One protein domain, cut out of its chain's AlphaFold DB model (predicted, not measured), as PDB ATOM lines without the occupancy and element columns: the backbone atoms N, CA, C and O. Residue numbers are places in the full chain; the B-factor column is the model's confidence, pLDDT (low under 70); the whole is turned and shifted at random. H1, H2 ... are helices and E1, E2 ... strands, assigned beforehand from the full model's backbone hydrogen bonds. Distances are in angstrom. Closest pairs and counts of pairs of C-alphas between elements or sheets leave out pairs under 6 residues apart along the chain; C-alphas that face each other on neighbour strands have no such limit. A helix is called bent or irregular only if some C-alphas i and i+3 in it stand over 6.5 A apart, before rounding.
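AT A GLANCE: This is residues 55 to 159 of the 175 residues of the protein "PPM-type phosphatase domain-containing protein" of Arabidopsis thaliana (UniProt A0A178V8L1). A four-stranded antiparallel sheet has one face covered by a helical hairpin, H1 and H2, while a small two-stranded hairpin, E5 and E6, sticks out from the other face with its tip, residues 150 to 155, standing free. The two helices run along the strands, H1 over E2 and H2 over E3 and E4, in two layers, helices on one face of a sheet. The 105 printed residues hold two named helices and six named strands in the order E1 E2 H1 H2 E3 E4 E5 E6; the large sheet runs E1 - E2 - E3 - E4, and the class is mixed, helices and strands. The whole is compact, with a radius of gyration of the C-alphas of 13.7 A and spans of 39 by 36 by 20 A.

HOW THE PARTS SIT: E1, residues 58 to 67, forms an antiparallel hairpin with E2, residues 70 to 78; N 62 and O 74 are 2.8 A apart, within hydrogen-bond range. H1, residues 82 to 94, is on the sheet at a height of 9.5 A. H2, residues 101 to 119, is on the same face at a height of 9.3 A. H1 and H2 touch, closest at the C-alphas of Ile 86 and Ala 115, 5.1 A, with a shallow tilt of 30 degrees, opposite ways. Every O i to N i+4 pair is within hydrogen-bond range in H1, and 12 of 15 are in H2. E3, residues 126 to 132, is antiparallel to E2, with N 75 and O 129 at 2.8 A. E4, residues 136 to 142, forms a hairpin with E3, with N 130 and O 138 at 2.8 A. E5, residues 147 to 151, and E6, residues 154 to 158, form another hairpin, at 153 degrees, with N 156 and O 149 at 2.8 A. The closest C-alphas of E3 and E5 are those of Ala 127 and Val 147, 6.8 A. H2 and E5 are apart.

IN THESE COORDINATES: E1 begins at C-alpha 58 (-8.205, -42.038, -12.069) and is 29.0 A long; E2 is 26.7 A. H1 is 18.2 A long. H2 begins at C-alpha 101 (2.603, -37.053, 15.772) and is 28.3 A long; it is irregular, but only just, with C-alphas 102 and 105 6.9 A apart. E3 and E4 are 20.3 A and 20.9 A long. E5 is 13.2 A, and E6, 12.8 A, ends at C-alpha 158 (5.946, -28.593, -6.967).

THE WHOLE: The C-alphas farthest apart, those of Asn 55 and Asn 100, are 40.2 A apart. The printed part has no cut, and no link is long. The mean pLDDT of the printed part is 81.6; 18 residues are under 70, among them 97 to 102 and 118 to 123.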
ATOM      1  N   ASN A  55      -9.483 -43.078 -21.967       61.38
ATOM      2  CA  ASN A  55      -8.442 -42.508 -21.118       61.38
ATOM      3  C   ASN A  55      -8.938 -42.607 -19.672       61.38
ATOM      4  O   ASN A  55      -9.648 -41.726 -19.196       61.38
ATOM      5  N   ASP A  56      -8.596 -43.707 -19.007       69.69
ATOM      6  CA  ASP A  56      -8.994 -44.004 -17.628       69.69
ATOM      7  C   ASP A  56      -8.156 -43.164 -16.642       69.69
ATOM      8  O   ASP A  56      -7.387 -43.685 -15.829       69.69
ATOM      9  N   ASP A  57      -8.272 -41.838 -16.731       79.81
ATOM     10  CA  ASP A  57      -7.765 -40.949 -15.691       79.81
ATOM     11  C   ASP A  57      -8.482 -41.294 -14.384       79.81
ATOM     12  O   ASP A  57      -9.710 -41.291 -14.278       79.81
ATOM     13  N   SER A  58      -7.699 -41.625 -13.366       83.31
ATOM     14  CA  SER A  58      -8.205 -42.038 -12.069       83.31
ATOM     15  C   SER A  58      -7.912 -40.964 -11.042       83.31
ATOM     16  O   SER A  58      -6.776 -40.512 -10.895       83.31
ATOM     17  N   VAL A  59      -8.953 -40.580 -10.309       88.62
ATOM     18  CA  VAL A  59      -8.855 -39.731  -9.126       88.62
ATOM     19  C   VAL A  59      -9.220 -40.573  -7.915       88.62
ATOM     20  O   VAL A  59     -10.231 -41.273  -7.920       88.62
ATOM     21  N   PHE A  60      -8.418 -40.483  -6.860       88.38
ATOM     22  CA  PHE A  60      -8.713 -41.128  -5.589       88.38
ATOM     23  C   PHE A  60      -8.605 -40.130  -4.441       88.38
ATOM     24  O   PHE A  60      -7.706 -39.285  -4.391       88.38
ATOM     25  N   VAL A  61      -9.536 -40.257  -3.502       92.00
ATOM     26  CA  VAL A  61      -9.571 -39.485  -2.264       92.00
ATOM     27  C   VAL A  61      -9.885 -40.438  -1.125       92.00
ATOM     28  O   VAL A  61     -10.875 -41.165  -1.173       92.00
ATOM     29  N   GLN A  62      -9.050 -40.431  -0.093       90.75
ATOM     30  CA  GLN A  62      -9.269 -41.201   1.120       90.75
ATOM     31  C   GLN A  62      -9.014 -40.340   2.347       90.75
ATOM     32  O   GLN A  62      -8.014 -39.630   2.434       90.75
ATOM     33  N   ARG A  63      -9.920 -40.451   3.315       90.69
ATOM     34  CA  ARG A  63      -9.816 -39.842   4.635       90.69
ATOM     35  C   ARG A  63      -9.695 -40.949   5.671       90.69
ATOM     36  O   ARG A  63     -10.502 -41.871   5.657       90.69
ATOM     37  N   GLU A  64      -8.745 -40.809   6.583       86.81
ATOM     38  CA  GLU A  64      -8.561 -41.706   7.719       86.81
ATOM     39  C   GLU A  64      -8.472 -40.897   9.017       86.81
ATOM     40  O   GLU A  64      -7.651 -39.982   9.137       86.81
ATOM     41  N   GLN A  65      -9.307 -41.248   9.996       85.81
ATOM     42  CA  GLN A  65      -9.285 -40.664  11.336       85.81
ATOM     43  C   GLN A  65      -8.747 -41.711  12.315       85.81
ATOM     44  O   GLN A  65      -9.477 -42.619  12.699       85.81
ATOM     45  N   GLN A  66      -7.488 -41.583  12.742       75.50
ATOM     46  CA  GLN A  66      -6.879 -42.568  13.652       75.50
ATOM     47  C   GLN A  66      -7.026 -42.212  15.138       75.50
ATOM     48  O   GLN A  66      -6.964 -43.096  15.990       75.50
ATOM     49  N   SER A  67      -7.217 -40.936  15.473       76.88
ATOM     50  CA  SER A  67      -7.530 -40.473  16.833       76.88
ATOM     51  C   SER A  67      -8.257 -39.130  16.780       76.88
ATOM     52  O   SER A  67      -8.374 -38.546  15.706       76.88
ATOM     53  N   GLU A  68      -8.717 -38.591  17.912       73.19
ATOM     54  CA  GLU A  68      -9.304 -37.238  17.961       73.19
ATOM     55  C   GLU A  68      -8.340 -36.145  17.468       73.19
ATOM     56  O   GLU A  68      -8.781 -35.126  16.944       73.19
ATOM     57  N   GLU A  69      -7.029 -36.373  17.599       77.94
ATOM     58  CA  GLU A  69      -5.974 -35.410  17.263       77.94
ATOM     59  C   GLU A  69      -5.272 -35.699  15.925       77.94
ATOM     60  O   GLU A  69      -4.353 -34.970  15.535       77.94
ATOM     61  N   LEU A  70      -5.668 -36.767  15.226       82.50
ATOM     62  CA  LEU A  70      -4.998 -37.213  14.014       82.50
ATOM     63  C   LEU A  70      -5.973 -37.571  12.894       82.50
ATOM     64  O   LEU A  70      -6.591 -38.638  12.878       82.50
ATOM     65  N   GLU A  71      -6.002 -36.682  11.912       87.31
ATOM     66  CA  GLU A  71      -6.700 -36.829  10.648       87.31
ATOM     67  C   GLU A  71      -5.687 -36.838   9.502       87.31
ATOM     68  O   GLU A  71      -4.797 -35.984   9.420       87.31
ATOM     69  N   ILE A  72      -5.833 -37.798   8.593       87.94
ATOM     70  CA  ILE A  72      -5.029 -37.877   7.379       87.94
ATOM     71  C   ILE A  72      -5.943 -37.936   6.168       87.94
ATOM     72  O   ILE A  72      -6.846 -38.762   6.086       87.94
ATOM     73  N   TRP A  73      -5.638 -37.092   5.192       92.00
ATOM     74  CA  TRP A  73      -6.193 -37.165   3.856       92.00
ATOM     75  C   TRP A  73      -5.123 -37.609   2.876       92.00
ATOM     76  O   TRP A  73      -3.981 -37.153   2.936       92.00
ATOM     77  N   LEU A  74      -5.514 -38.475   1.956       91.81
ATOM     78  CA  LEU A  74      -4.728 -38.909   0.821       91.81
ATOM     79  C   LEU A  74      -5.520 -38.587  -0.447       91.81
ATOM     80  O   LEU A  74      -6.628 -39.075  -0.640       91.81
ATOM     81  N   PHE A  75      -4.923 -37.776  -1.304       92.31
ATOM     82  CA  PHE A  75      -5.427 -37.418  -2.619       92.31
ATOM     83  C   PHE A  75      -4.466 -37.950  -3.667       92.31
ATOM     84  O   PHE A  75      -3.249 -37.911  -3.464       92.31
ATOM     85  N   GLY A  76      -4.982 -38.328  -4.825       90.75
ATOM     86  CA  GLY A  76      -4.137 -38.398  -5.997       90.75
ATOM     87  C   GLY A  76      -4.877 -38.594  -7.298       90.75
ATOM     88  O   GLY A  76      -6.093 -38.773  -7.351       90.75
ATOM     89  N   VAL A  77      -4.077 -38.471  -8.343       90.12
ATOM     90  CA  VAL A  77      -4.463 -38.441  -9.744       90.12
ATOM     91  C   VAL A  77      -3.447 -39.245 -10.539       90.12
ATOM     92  O   VAL A  77      -2.258 -39.249 -10.209       90.12
ATOM     93  N   SER A  78      -3.901 -39.936 -11.568       86.12
ATOM     94  CA  SER A  78      -3.048 -40.788 -12.392       86.12
ATOM     95  C   SER A  78      -3.724 -41.123 -13.705       86.12
ATOM     96  O   SER A  78      -4.949 -41.217 -13.736       86.12
ATOM     97  N   ASN A  79      -2.940 -41.441 -14.729       79.69
ATOM     98  CA  ASN A  79      -3.479 -42.108 -15.906       79.69
ATOM     99  C   ASN A  79      -3.810 -43.587 -15.614       79.69
ATOM    100  O   ASN A  79      -3.381 -44.168 -14.609       79.69
ATOM    101  N   ALA A  80      -4.579 -44.193 -16.515       65.31
ATOM    102  CA  ALA A  80      -4.940 -45.603 -16.474       65.31
ATOM    103  C   ALA A  80      -3.698 -46.501 -16.307       65.31
ATOM    104  O   ALA A  80      -2.703 -46.323 -17.007       65.31
ATOM    105  N   GLY A  81      -3.761 -47.484 -15.402       71.94
ATOM    106  CA  GLY A  81      -2.656 -48.411 -15.112       71.94
ATOM    107  C   GLY A  81      -1.918 -48.060 -13.816       71.94
ATOM    108  O   GLY A  81      -2.477 -48.243 -12.732       71.94
ATOM    109  N   THR A  82      -0.688 -47.554 -13.955       64.31
ATOM    110  CA  THR A  82       0.293 -47.134 -12.930       64.31
ATOM    111  C   THR A  82      -0.296 -46.556 -11.637       64.31
ATOM    112  O   THR A  82       0.132 -46.890 -10.531       64.31
ATOM    113  N   GLY A  83      -1.321 -45.709 -11.727       67.56
ATOM    114  CA  GLY A  83      -1.930 -45.109 -10.541       67.56
ATOM    115  C   GLY A  83      -2.523 -46.096  -9.545       67.56
ATOM    116  O   GLY A  83      -2.400 -45.902  -8.334       67.56
ATOM    117  N   LYS A  84      -3.147 -47.175 -10.033       71.81
ATOM    118  CA  LYS A  84      -3.823 -48.160  -9.175       71.81
ATOM    119  C   LYS A  84      -2.835 -48.862  -8.241       71.81
ATOM    120  O   LYS A  84      -3.183 -49.146  -7.096       71.81
ATOM    121  N   GLU A  85      -1.610 -49.108  -8.702       78.94
ATOM    122  CA  GLU A  85      -0.563 -49.755  -7.907       78.94
ATOM    123  C   GLU A  85      -0.010 -48.813  -6.836       78.94
ATOM    124  O   GLU A  85       0.037 -49.196  -5.665       78.94
ATOM    125  N   ILE A  86       0.272 -47.551  -7.188       79.81
ATOM    126  CA  ILE A  86       0.688 -46.522  -6.222       79.81
ATOM    127  C   ILE A  86      -0.377 -46.353  -5.127       79.81
ATOM    128  O   ILE A  86      -0.049 -46.337  -3.937       79.81
ATOM    129  N   VAL A  87      -1.657 -46.252  -5.501       78.62
ATOM    130  CA  VAL A  87      -2.773 -46.132  -4.545       78.62
ATOM    131  C   VAL A  87      -2.802 -47.321  -3.604       78.62
ATOM    132  O   VAL A  87      -2.774 -47.137  -2.388       78.62
ATOM    133  N   LYS A  88      -2.808 -48.536  -4.158       82.94
ATOM    134  CA  LYS A  88      -2.863 -49.770  -3.378       82.94
ATOM    135  C   LYS A  88      -1.668 -49.883  -2.431       82.94
ATOM    136  O   LYS A  88      -1.841 -50.241  -1.268       82.94
ATOM    137  N   TYR A  89      -0.468 -49.526  -2.892       86.62
ATOM    138  CA  TYR A  89       0.724 -49.483  -2.051       86.62
ATOM    139  C   TYR A  89       0.554 -48.489  -0.901       86.62
ATOM    140  O   TYR A  89       0.804 -48.838   0.254       86.62
ATOM    141  N   MET A  90       0.127 -47.256  -1.199       86.06
ATOM    142  CA  MET A  90      -0.063 -46.223  -0.183       86.06
ATOM    143  C   MET A  90      -1.115 -46.648   0.840       86.06
ATOM    144  O   MET A  90      -0.839 -46.572   2.031       86.06
ATOM    145  N   GLN A  91      -2.264 -47.167   0.412       83.81
ATOM    146  CA  GLN A  91      -3.320 -47.644   1.311       83.81
ATOM    147  C   GLN A  91      -2.817 -48.726   2.275       83.81
ATOM    148  O   GLN A  91      -3.013 -48.592   3.480       83.81
ATOM    149  N   ASN A  92      -2.093 -49.723   1.760       85.62
ATOM    150  CA  ASN A  92      -1.598 -50.864   2.539       85.62
ATOM    151  C   ASN A  92      -0.416 -50.549   3.466       85.62
ATOM    152  O   ASN A  92      -0.043 -51.378   4.280       85.62
ATOM    153  N   HIS A  93       0.273 -49.419   3.303       84.88
ATOM    154  CA  HIS A  93       1.483 -49.138   4.093       84.88
ATOM    155  C   HIS A  93       1.358 -47.879   4.931       84.88
ATOM    156  O   HIS A  93       2.057 -47.715   5.937       84.88
ATOM    157  N   LEU A  94       0.488 -46.960   4.526       83.81
ATOM    158  CA  LEU A  94       0.346 -45.687   5.196       83.81
ATOM    159  C   LEU A  94      -0.420 -45.836   6.508       83.81
ATOM    160  O   LEU A  94       0.027 -45.312   7.533       83.81
ATOM    161  N   PHE A  95      -1.509 -46.602   6.502       81.12
ATOM    162  CA  PHE A  95      -2.457 -46.649   7.614       81.12
ATOM    163  C   PHE A  95      -2.192 -47.779   8.626       81.12
ATOM    164  O   PHE A  95      -2.700 -47.720   9.744       81.12
ATOM    165  N   ASP A  96      -1.292 -48.713   8.310       75.69
ATOM    166  CA  ASP A  96      -1.011 -49.953   9.057       75.69
ATOM    167  C   ASP A  96      -0.193 -49.757  10.359       75.69
ATOM    168  O   ASP A  96       0.791 -50.452  10.598       75.69
ATOM    169  N   LYS A  97      -0.606 -48.807  11.217       66.75
ATOM    170  CA  LYS A  97       0.050 -48.238  12.426       66.75
ATOM    171  C   LYS A  97       0.812 -46.948  12.138       66.75
ATOM    172  O   LYS A  97       1.961 -46.969  11.683       66.75
ATOM    173  N   LEU A  98       0.180 -45.805  12.396       65.50
ATOM    174  CA  LEU A  98       0.869 -44.518  12.378       65.50
ATOM    175  C   LEU A  98       1.694 -44.349  13.668       65.50
ATOM    176  O   LEU A  98       1.192 -44.618  14.758       65.50
ATOM    177  N   PRO A  99       2.965 -43.920  13.578       63.28
ATOM    178  CA  PRO A  99       3.743 -43.530  14.753       63.28
ATOM    179  C   PRO A  99       3.167 -42.244  15.378       63.28
ATOM    180  O   PRO A  99       2.379 -41.549  14.743       63.28
ATOM    181  N   ASN A 100       3.605 -41.884  16.592       67.00
ATOM    182  CA  ASN A 100       3.274 -40.610  17.263       67.00
ATOM    183  C   ASN A 100       3.373 -39.393  16.313       67.00
ATOM    184  O   ASN A 100       4.144 -39.442  15.356       67.00
ATOM    185  N   GLU A 101       2.706 -38.268  16.623       64.06
ATOM    186  CA  GLU A 101       2.603 -37.053  15.772       64.06
ATOM    187  C   GLU A 101       3.884 -36.666  14.990       64.06
ATOM    188  O   GLU A 101       3.818 -36.255  13.830       64.06
ATOM    189  N   LEU A 102       5.064 -36.787  15.609       67.06
ATOM    190  CA  LEU A 102       6.357 -36.435  15.002       67.06
ATOM    191  C   LEU A 102       6.816 -37.406  13.899       67.06
ATOM    192  O   LEU A 102       7.548 -37.009  12.992       67.06
ATOM    193  N   GLY A 103       6.404 -38.671  13.960       80.50
ATOM    194  CA  GLY A 103       6.782 -39.712  13.006       80.50
ATOM    195  C   GLY A 103       5.887 -39.773  11.772       80.50
ATOM    196  O   GLY A 103       6.300 -40.321  10.753       80.50
ATOM    197  N   ILE A 104       4.687 -39.193  11.836       83.75
ATOM    198  CA  ILE A 104       3.658 -39.335  10.799       83.75
ATOM    199  C   ILE A 104       4.160 -38.782   9.475       83.75
ATOM    200  O   ILE A 104       4.231 -39.509   8.494       83.75
ATOM    201  N   MET A 105       4.639 -37.536   9.469       84.94
ATOM    202  CA  MET A 105       5.173 -36.919   8.252       84.94
ATOM    203  C   MET A 105       6.372 -37.674   7.675       84.94
ATOM    204  O   MET A 105       6.559 -37.681   6.459       84.94
ATOM    205  N   ARG A 106       7.199 -38.298   8.526       85.75
ATOM    206  CA  ARG A 106       8.302 -39.147   8.060       85.75
ATOM    207  C   ARG A 106       7.747 -40.388   7.363       85.75
ATOM    208  O   ARG A 106       8.179 -40.665   6.250       85.75
ATOM    209  N   LYS A 107       6.773 -41.070   7.975       86.19
ATOM    210  CA  LYS A 107       6.113 -42.240   7.387       86.19
ATOM    211  C   LYS A 107       5.431 -41.888   6.066       86.19
ATOM    212  O   LYS A 107       5.704 -42.551   5.079       86.19
ATOM    213  N   CYS A 108       4.657 -40.800   6.005       86.44
ATOM    214  CA  CYS A 108       4.021 -40.320   4.773       86.44
ATOM    215  C   CYS A 108       5.032 -40.175   3.632       86.44
ATOM    216  O   CYS A 108       4.851 -40.738   2.556       86.44
ATOM    217  N   LYS A 109       6.139 -39.463   3.889       86.06
ATOM    218  CA  LYS A 109       7.201 -39.252   2.897       86.06
ATOM    219  C   LYS A 109       7.869 -40.553   2.476       86.06
ATOM    220  O   LYS A 109       8.181 -40.720   1.303       86.06
ATOM    221  N   GLU A 110       8.122 -41.454   3.417       87.25
ATOM    222  CA  GLU A 110       8.761 -42.734   3.126       87.25
ATOM    223  C   GLU A 110       7.845 -43.658   2.320       87.25
ATOM    224  O   GLU A 110       8.286 -44.208   1.314       87.25
ATOM    225  N   THR A 111       6.572 -43.771   2.700       88.44
ATOM    226  CA  THR A 111       5.565 -44.548   1.971       88.44
ATOM    227  C   THR A 111       5.370 -44.006   0.557       88.44
ATOM    228  O   THR A 111       5.438 -44.783  -0.390       88.44
ATOM    229  N   MET A 112       5.216 -42.686   0.393       87.62
ATOM    230  CA  MET A 112       5.139 -42.053  -0.929       87.62
ATOM    231  C   MET A 112       6.398 -42.321  -1.754       87.62
ATOM    232  O   MET A 112       6.304 -42.714  -2.908       87.62
ATOM    233  N   ARG A 113       7.589 -42.170  -1.164       85.06
ATOM    234  CA  ARG A 113       8.844 -42.441  -1.874       85.06
ATOM    235  C   ARG A 113       8.906 -43.880  -2.377       85.06
ATOM    236  O   ARG A 113       9.318 -44.092  -3.508       85.06
ATOM    237  N   ARG A 114       8.537 -44.861  -1.551       86.00
ATOM    238  CA  ARG A 114       8.568 -46.272  -1.958       86.00
ATOM    239  C   ARG A 114       7.559 -46.554  -3.072       86.00
ATOM    240  O   ARG A 114       7.960 -47.126  -4.077       86.00
ATOM    241  N   ALA A 115       6.330 -46.047  -2.941       84.25
ATOM    242  CA  ALA A 115       5.288 -46.202  -3.958       84.25
ATOM    243  C   ALA A 115       5.726 -45.670  -5.335       84.25
ATOM    244  O   ALA A 115       5.503 -46.316  -6.347       84.25
ATOM    245  N   TYR A 116       6.387 -44.510  -5.377       81.06
ATOM    246  CA  TYR A 116       6.801 -43.889  -6.641       81.06
ATOM    247  C   TYR A 116       8.130 -44.428  -7.195       81.06
ATOM    248  O   TYR A 116       8.323 -44.409  -8.404       81.06
ATOM    249  N   VAL A 117       9.048 -44.921  -6.353       78.50
ATOM    250  CA  VAL A 117      10.307 -45.547  -6.818       78.50
ATOM    251  C   VAL A 117      10.056 -46.907  -7.466       78.50
ATOM    252  O   VAL A 117      10.754 -47.269  -8.414       78.50
ATOM    253  N   GLU A 118       9.092 -47.676  -6.957       66.88
ATOM    254  CA  GLU A 118       8.674 -48.927  -7.603       66.88
ATOM    255  C   GLU A 118       8.117 -48.651  -9.010       66.88
ATOM    256  O   GLU A 118       8.437 -49.383  -9.947       66.88
ATOM    257  N   GLU A 119       7.422 -47.525  -9.166       64.06
ATOM    258  CA  GLU A 119       6.701 -47.139 -10.378       64.06
ATOM    259  C   GLU A 119       7.525 -46.350 -11.416       64.06
ATOM    260  O   GLU A 119       7.212 -46.353 -12.606       64.06
ATOM    261  N   GLU A 120       8.626 -45.698 -11.025       59.28
ATOM    262  CA  GLU A 120       9.525 -45.003 -11.972       59.28
ATOM    263  C   GLU A 120      10.060 -45.943 -13.069       59.28
ATOM    264  O   GLU A 120      10.463 -45.512 -14.149       59.28
ATOM    265  N   ARG A 121      10.001 -47.254 -12.824       58.53
ATOM    266  CA  ARG A 121      10.437 -48.308 -13.743       58.53
ATOM    267  C   ARG A 121       9.444 -48.608 -14.867       58.53
ATOM    268  O   ARG A 121       9.861 -49.166 -15.879       58.53
ATOM    269  N   THR A 122       8.170 -48.255 -14.704       61.53
ATOM    270  CA  THR A 122       7.072 -48.599 -15.626       61.53
ATOM    271  C   THR A 122       6.681 -47.456 -16.565       61.53
ATOM    272  O   THR A 122       5.965 -47.690 -17.535       61.53
ATOM    273  N   GLY A 123       7.193 -46.235 -16.344       62.91
ATOM    274  CA  GLY A 123       7.007 -45.097 -17.256       62.91
ATOM    275  C   GLY A 123       5.635 -44.412 -17.184       62.91
ATOM    276  O   GLY A 123       5.257 -43.716 -18.124       62.91
ATOM    277  N   GLY A 124       4.882 -44.599 -16.095       73.44
ATOM    278  CA  GLY A 124       3.567 -43.978 -15.909       73.44
ATOM    279  C   GLY A 124       3.606 -42.538 -15.385       73.44
ATOM    280  O   GLY A 124       4.667 -41.975 -15.100       73.44
ATOM    281  N   SER A 125       2.424 -41.925 -15.245       80.69
ATOM    282  CA  SER A 125       2.296 -40.578 -14.689       80.69
ATOM    283  C   SER A 125       1.223 -40.501 -13.610       80.69
ATOM    284  O   SER A 125       0.072 -40.878 -13.820       80.69
ATOM    285  N   ALA A 126       1.609 -39.963 -12.456       86.00
ATOM    286  CA  ALA A 126       0.744 -39.828 -11.296       86.00
ATOM    287  C   ALA A 126       1.193 -38.671 -10.405       86.00
ATOM    288  O   ALA A 126       2.359 -38.270 -10.415       86.00
ATOM    289  N   ALA A 127       0.278 -38.157  -9.595       89.56
ATOM    290  CA  ALA A 127       0.587 -37.256  -8.501       89.56
ATOM    291  C   ALA A 127      -0.286 -37.557  -7.284       89.56
ATOM    292  O   ALA A 127      -1.462 -37.890  -7.410       89.56
ATOM    293  N   SER A 128       0.278 -37.410  -6.090       90.12
ATOM    294  CA  SER A 128      -0.443 -37.597  -4.841       90.12
ATOM    295  C   SER A 128      -0.048 -36.565  -3.798       90.12
ATOM    296  O   SER A 128       1.088 -36.087  -3.726       90.12
ATOM    297  N   VAL A 129      -1.032 -36.213  -2.979       92.19
ATOM    298  CA  VAL A 129      -0.913 -35.253  -1.892       92.19
ATOM    299  C   VAL A 129      -1.477 -35.884  -0.639       92.19
ATOM    300  O   VAL A 129      -2.577 -36.423  -0.624       92.19
ATOM    301  N   MET A 130      -0.720 -35.780   0.435       90.00
ATOM    302  CA  MET A 130      -1.144 -36.157   1.762       90.00
ATOM    303  C   MET A 130      -1.280 -34.924   2.626       90.00
ATOM    304  O   MET A 130      -0.353 -34.118   2.674       90.00
ATOM    305  N   VAL A 131      -2.395 -34.818   3.342       89.88
ATOM    306  CA  VAL A 131      -2.680 -33.724   4.270       89.88
ATOM    307  C   VAL A 131      -2.852 -34.305   5.662       89.88
ATOM    308  O   VAL A 131      -3.730 -35.130   5.883       89.88
ATOM    309  N   VAL A 132      -2.020 -33.880   6.606       87.06
ATOM    310  CA  VAL A 132      -2.127 -34.266   8.014       87.06
ATOM    311  C   VAL A 132      -2.699 -33.089   8.784       87.06
ATOM    312  O   VAL A 132      -2.117 -31.998   8.768       87.06
ATOM    313  N   ASN A 133      -3.823 -33.320   9.461       85.50
ATOM    314  CA  ASN A 133      -4.495 -32.360  10.335       85.50
ATOM    315  C   ASN A 133      -4.884 -31.037   9.649       85.50
ATOM    316  O   ASN A 133      -4.959 -30.005  10.304       85.50
ATOM    317  N   GLY A 134      -5.049 -31.035   8.323       84.88
ATOM    318  CA  GLY A 134      -5.304 -29.812   7.548       84.88
ATOM    319  C   GLY A 134      -4.131 -28.819   7.492       84.88
ATOM    320  O   GLY A 134      -4.256 -27.765   6.880       84.88
ATOM    321  N   GLU A 135      -2.986 -29.140   8.101       82.50
ATOM    322  CA  GLU A 135      -1.866 -28.205   8.283       82.50
ATOM    323  C   GLU A 135      -0.613 -28.627   7.509       82.50
ATOM    324  O   GLU A 135       0.109 -27.799   6.954       82.50
ATOM    325  N   LYS A 136      -0.295 -29.925   7.487       85.19
ATOM    326  CA  LYS A 136       0.979 -30.415   6.939       85.19
ATOM    327  C   LYS A 136       0.748 -31.187   5.658       85.19
ATOM    328  O   LYS A 136      -0.136 -32.034   5.609       85.19
ATOM    329  N   LEU A 137       1.599 -30.944   4.662       89.06
ATOM    330  CA  LEU A 137       1.505 -31.576   3.352       89.06
ATOM    331  C   LEU A 137       2.729 -32.459   3.068       89.06
ATOM    332  O   LEU A 137       3.868 -32.083   3.363       89.06
ATOM    333  N   ALA A 138       2.504 -33.629   2.475       88.50
ATOM    334  CA  ALA A 138       3.522 -34.399   1.761       88.50
ATOM    335  C   ALA A 138       3.042 -34.608   0.323       88.50
ATOM    336  O   ALA A 138       1.862 -34.849   0.099       88.50
ATOM    337  N   ILE A 139       3.933 -34.437  -0.648       89.25
ATOM    338  CA  ILE A 139       3.581 -34.373  -2.068       89.25
ATOM    339  C   ILE A 139       4.569 -35.240  -2.841       89.25
ATOM    340  O   ILE A 139       5.772 -35.180  -2.569       89.25
ATOM    341  N   ALA A 140       4.065 -36.012  -3.798       87.19
ATOM    342  CA  ALA A 140       4.851 -36.782  -4.754       87.19
ATOM    343  C   ALA A 140       4.210 -36.699  -6.145       87.19
ATOM    344  O   ALA A 140       2.991 -36.595  -6.264       87.19
ATOM    345  N   SER A 141       5.029 -36.711  -7.193       86.50
ATOM    346  CA  SER A 141       4.567 -36.690  -8.583       86.50
ATOM    347  C   SER A 141       5.607 -37.310  -9.507       86.50
ATOM    348  O   SER A 141       6.799 -37.109  -9.279       86.50
ATOM    349  N   ILE A 142       5.154 -37.974 -10.567       82.12
ATOM    350  CA  ILE A 142       5.972 -38.535 -11.645       82.12
ATOM    351  C   ILE A 142       5.309 -38.289 -13.008       82.12
ATOM    352  O   ILE A 142       4.079 -38.258 -13.132       82.12
ATOM    353  N   GLY A 143       6.127 -38.119 -14.047       82.19
ATOM    354  CA  GLY A 143       5.668 -37.842 -15.409       82.19
ATOM    355  C   GLY A 143       5.107 -36.425 -15.560       82.19
ATOM    356  O   GLY A 143       5.697 -35.461 -15.070       82.19
ATOM    357  N   ASP A 144       3.966 -36.306 -16.237       83.69
ATOM    358  CA  ASP A 144       3.367 -35.027 -16.632       83.69
ATOM    359  C   ASP A 144       2.346 -34.459 -15.633       83.69
ATOM    360  O   ASP A 144       2.029 -33.266 -15.692       83.69
ATOM    361  N   HIS A 145       1.864 -35.267 -14.681       86.88
ATOM    362  CA  HIS A 145       1.006 -34.795 -13.597       86.88
ATOM    363  C   HIS A 145       1.750 -33.807 -12.690       86.88
ATOM    364  O   HIS A 145       2.918 -33.984 -12.338       86.88
ATOM    365  N   ARG A 146       1.057 -32.741 -12.284       87.69
ATOM    366  CA  ARG A 146       1.632 -31.642 -11.501       87.69
ATOM    367  C   ARG A 146       0.797 -31.366 -10.269       87.69
ATOM    368  O   ARG A 146      -0.426 -31.427 -10.311       87.69
ATOM    369  N   VAL A 147       1.478 -30.963  -9.203       90.44
ATOM    370  CA  VAL A 147       0.841 -30.446  -7.991       90.44
ATOM    371  C   VAL A 147       1.171 -28.970  -7.851       90.44
ATOM    372  O   VAL A 147       2.329 -28.565  -7.978       90.44
ATOM    373  N   VAL A 148       0.149 -28.165  -7.582       91.50
ATOM    374  CA  VAL A 148       0.279 -26.732  -7.314       91.50
ATOM    375  C   VAL A 148      -0.319 -26.452  -5.944       91.50
ATOM    376  O   VAL A 148      -1.446 -26.851  -5.666       91.50
ATOM    377  N   VAL A 149       0.436 -25.764  -5.092       90.00
ATOM    378  CA  VAL A 149      -0.041 -25.298  -3.789       90.00
ATOM    379  C   VAL A 149      -0.238 -23.792  -3.850       90.00
ATOM    380  O   VAL A 149       0.694 -23.072  -4.195       90.00
ATOM    381  N   CYS A 150      -1.436 -23.322  -3.510       89.44
ATOM    382  CA  CYS A 150      -1.723 -21.897  -3.386       89.44
ATOM    383  C   CYS A 150      -1.639 -21.476  -1.916       89.44
ATOM    384  O   CYS A 150      -2.287 -22.089  -1.065       89.44
ATOM    385  N   LYS A 151      -0.854 -20.442  -1.615       83.94
ATOM    386  CA  LYS A 151      -0.750 -19.858  -0.276       83.94
ATOM    387  C   LYS A 151      -0.579 -18.349  -0.381       83.94
ATOM    388  O   LYS A 151       0.202 -17.878  -1.192       83.94
ATOM    389  N   ASP A 152      -1.310 -17.602   0.447       88.31
ATOM    390  CA  ASP A 152      -1.212 -16.138   0.535       88.31
ATOM    391  C   ASP A 152      -1.390 -15.417  -0.823       88.31
ATOM    392  O   ASP A 152      -0.845 -14.343  -1.052       88.31
ATOM    393  N   GLY A 153      -2.183 -16.008  -1.727       90.69
ATOM    394  CA  GLY A 153      -2.415 -15.494  -3.083       90.69
ATOM    395  C   GLY A 153      -1.351 -15.889  -4.112       90.69
ATOM    396  O   GLY A 153      -1.481 -15.525  -5.278       90.69
ATOM    397  N   GLU A 154      -0.335 -16.659  -3.720       89.19
ATOM    398  CA  GLU A 154       0.741 -17.125  -4.594       89.19
ATOM    399  C   GLU A 154       0.614 -18.618  -4.917       89.19
ATOM    400  O   GLU A 154       0.330 -19.446  -4.051       89.19
ATOM    401  N   ALA A 155       0.852 -18.974  -6.183       90.06
ATOM    402  CA  ALA A 155       0.826 -20.352  -6.660       90.06
ATOM    403  C   ALA A 155       2.244 -20.935  -6.753       90.06
ATOM    404  O   ALA A 155       3.106 -20.427  -7.471       90.06
ATOM    405  N   HIS A 156       2.467 -22.061  -6.081       86.75
ATOM    406  CA  HIS A 156       3.737 -22.774  -6.053       86.75
ATOM    407  C   HIS A 156       3.585 -24.146  -6.711       86.75
ATOM    408  O   HIS A 156       3.025 -25.076  -6.129       86.75
ATOM    409  N   GLN A 157       4.103 -24.291  -7.932       85.94
ATOM    410  CA  GLN A 157       4.193 -25.599  -8.577       85.94
ATOM    411  C   GLN A 157       5.311 -26.425  -7.928       85.94
ATOM    412  O   GLN A 157       6.474 -26.017  -7.913       85.94
ATOM    413  N   ILE A 158       4.974 -27.621  -7.458       79.50
ATOM    414  CA  ILE A 158       5.946 -28.593  -6.967       79.50
ATOM    415  C   ILE A 158       6.515 -29.341  -8.177       79.50
ATOM    416  O   ILE A 158       5.767 -29.846  -9.013       79.50
ATOM    417  N   ARG A 159       7.843 -29.354  -8.316       65.31
ATOM    418  CA  ARG A 159       8.548 -30.070  -9.387       65.31
ATOM    419  C   ARG A 159       9.382 -31.193  -8.796       65.31
ATOM    420  O   ARG A 159      10.030 -30.992  -7.769       65.31
TER     421      ARG A 159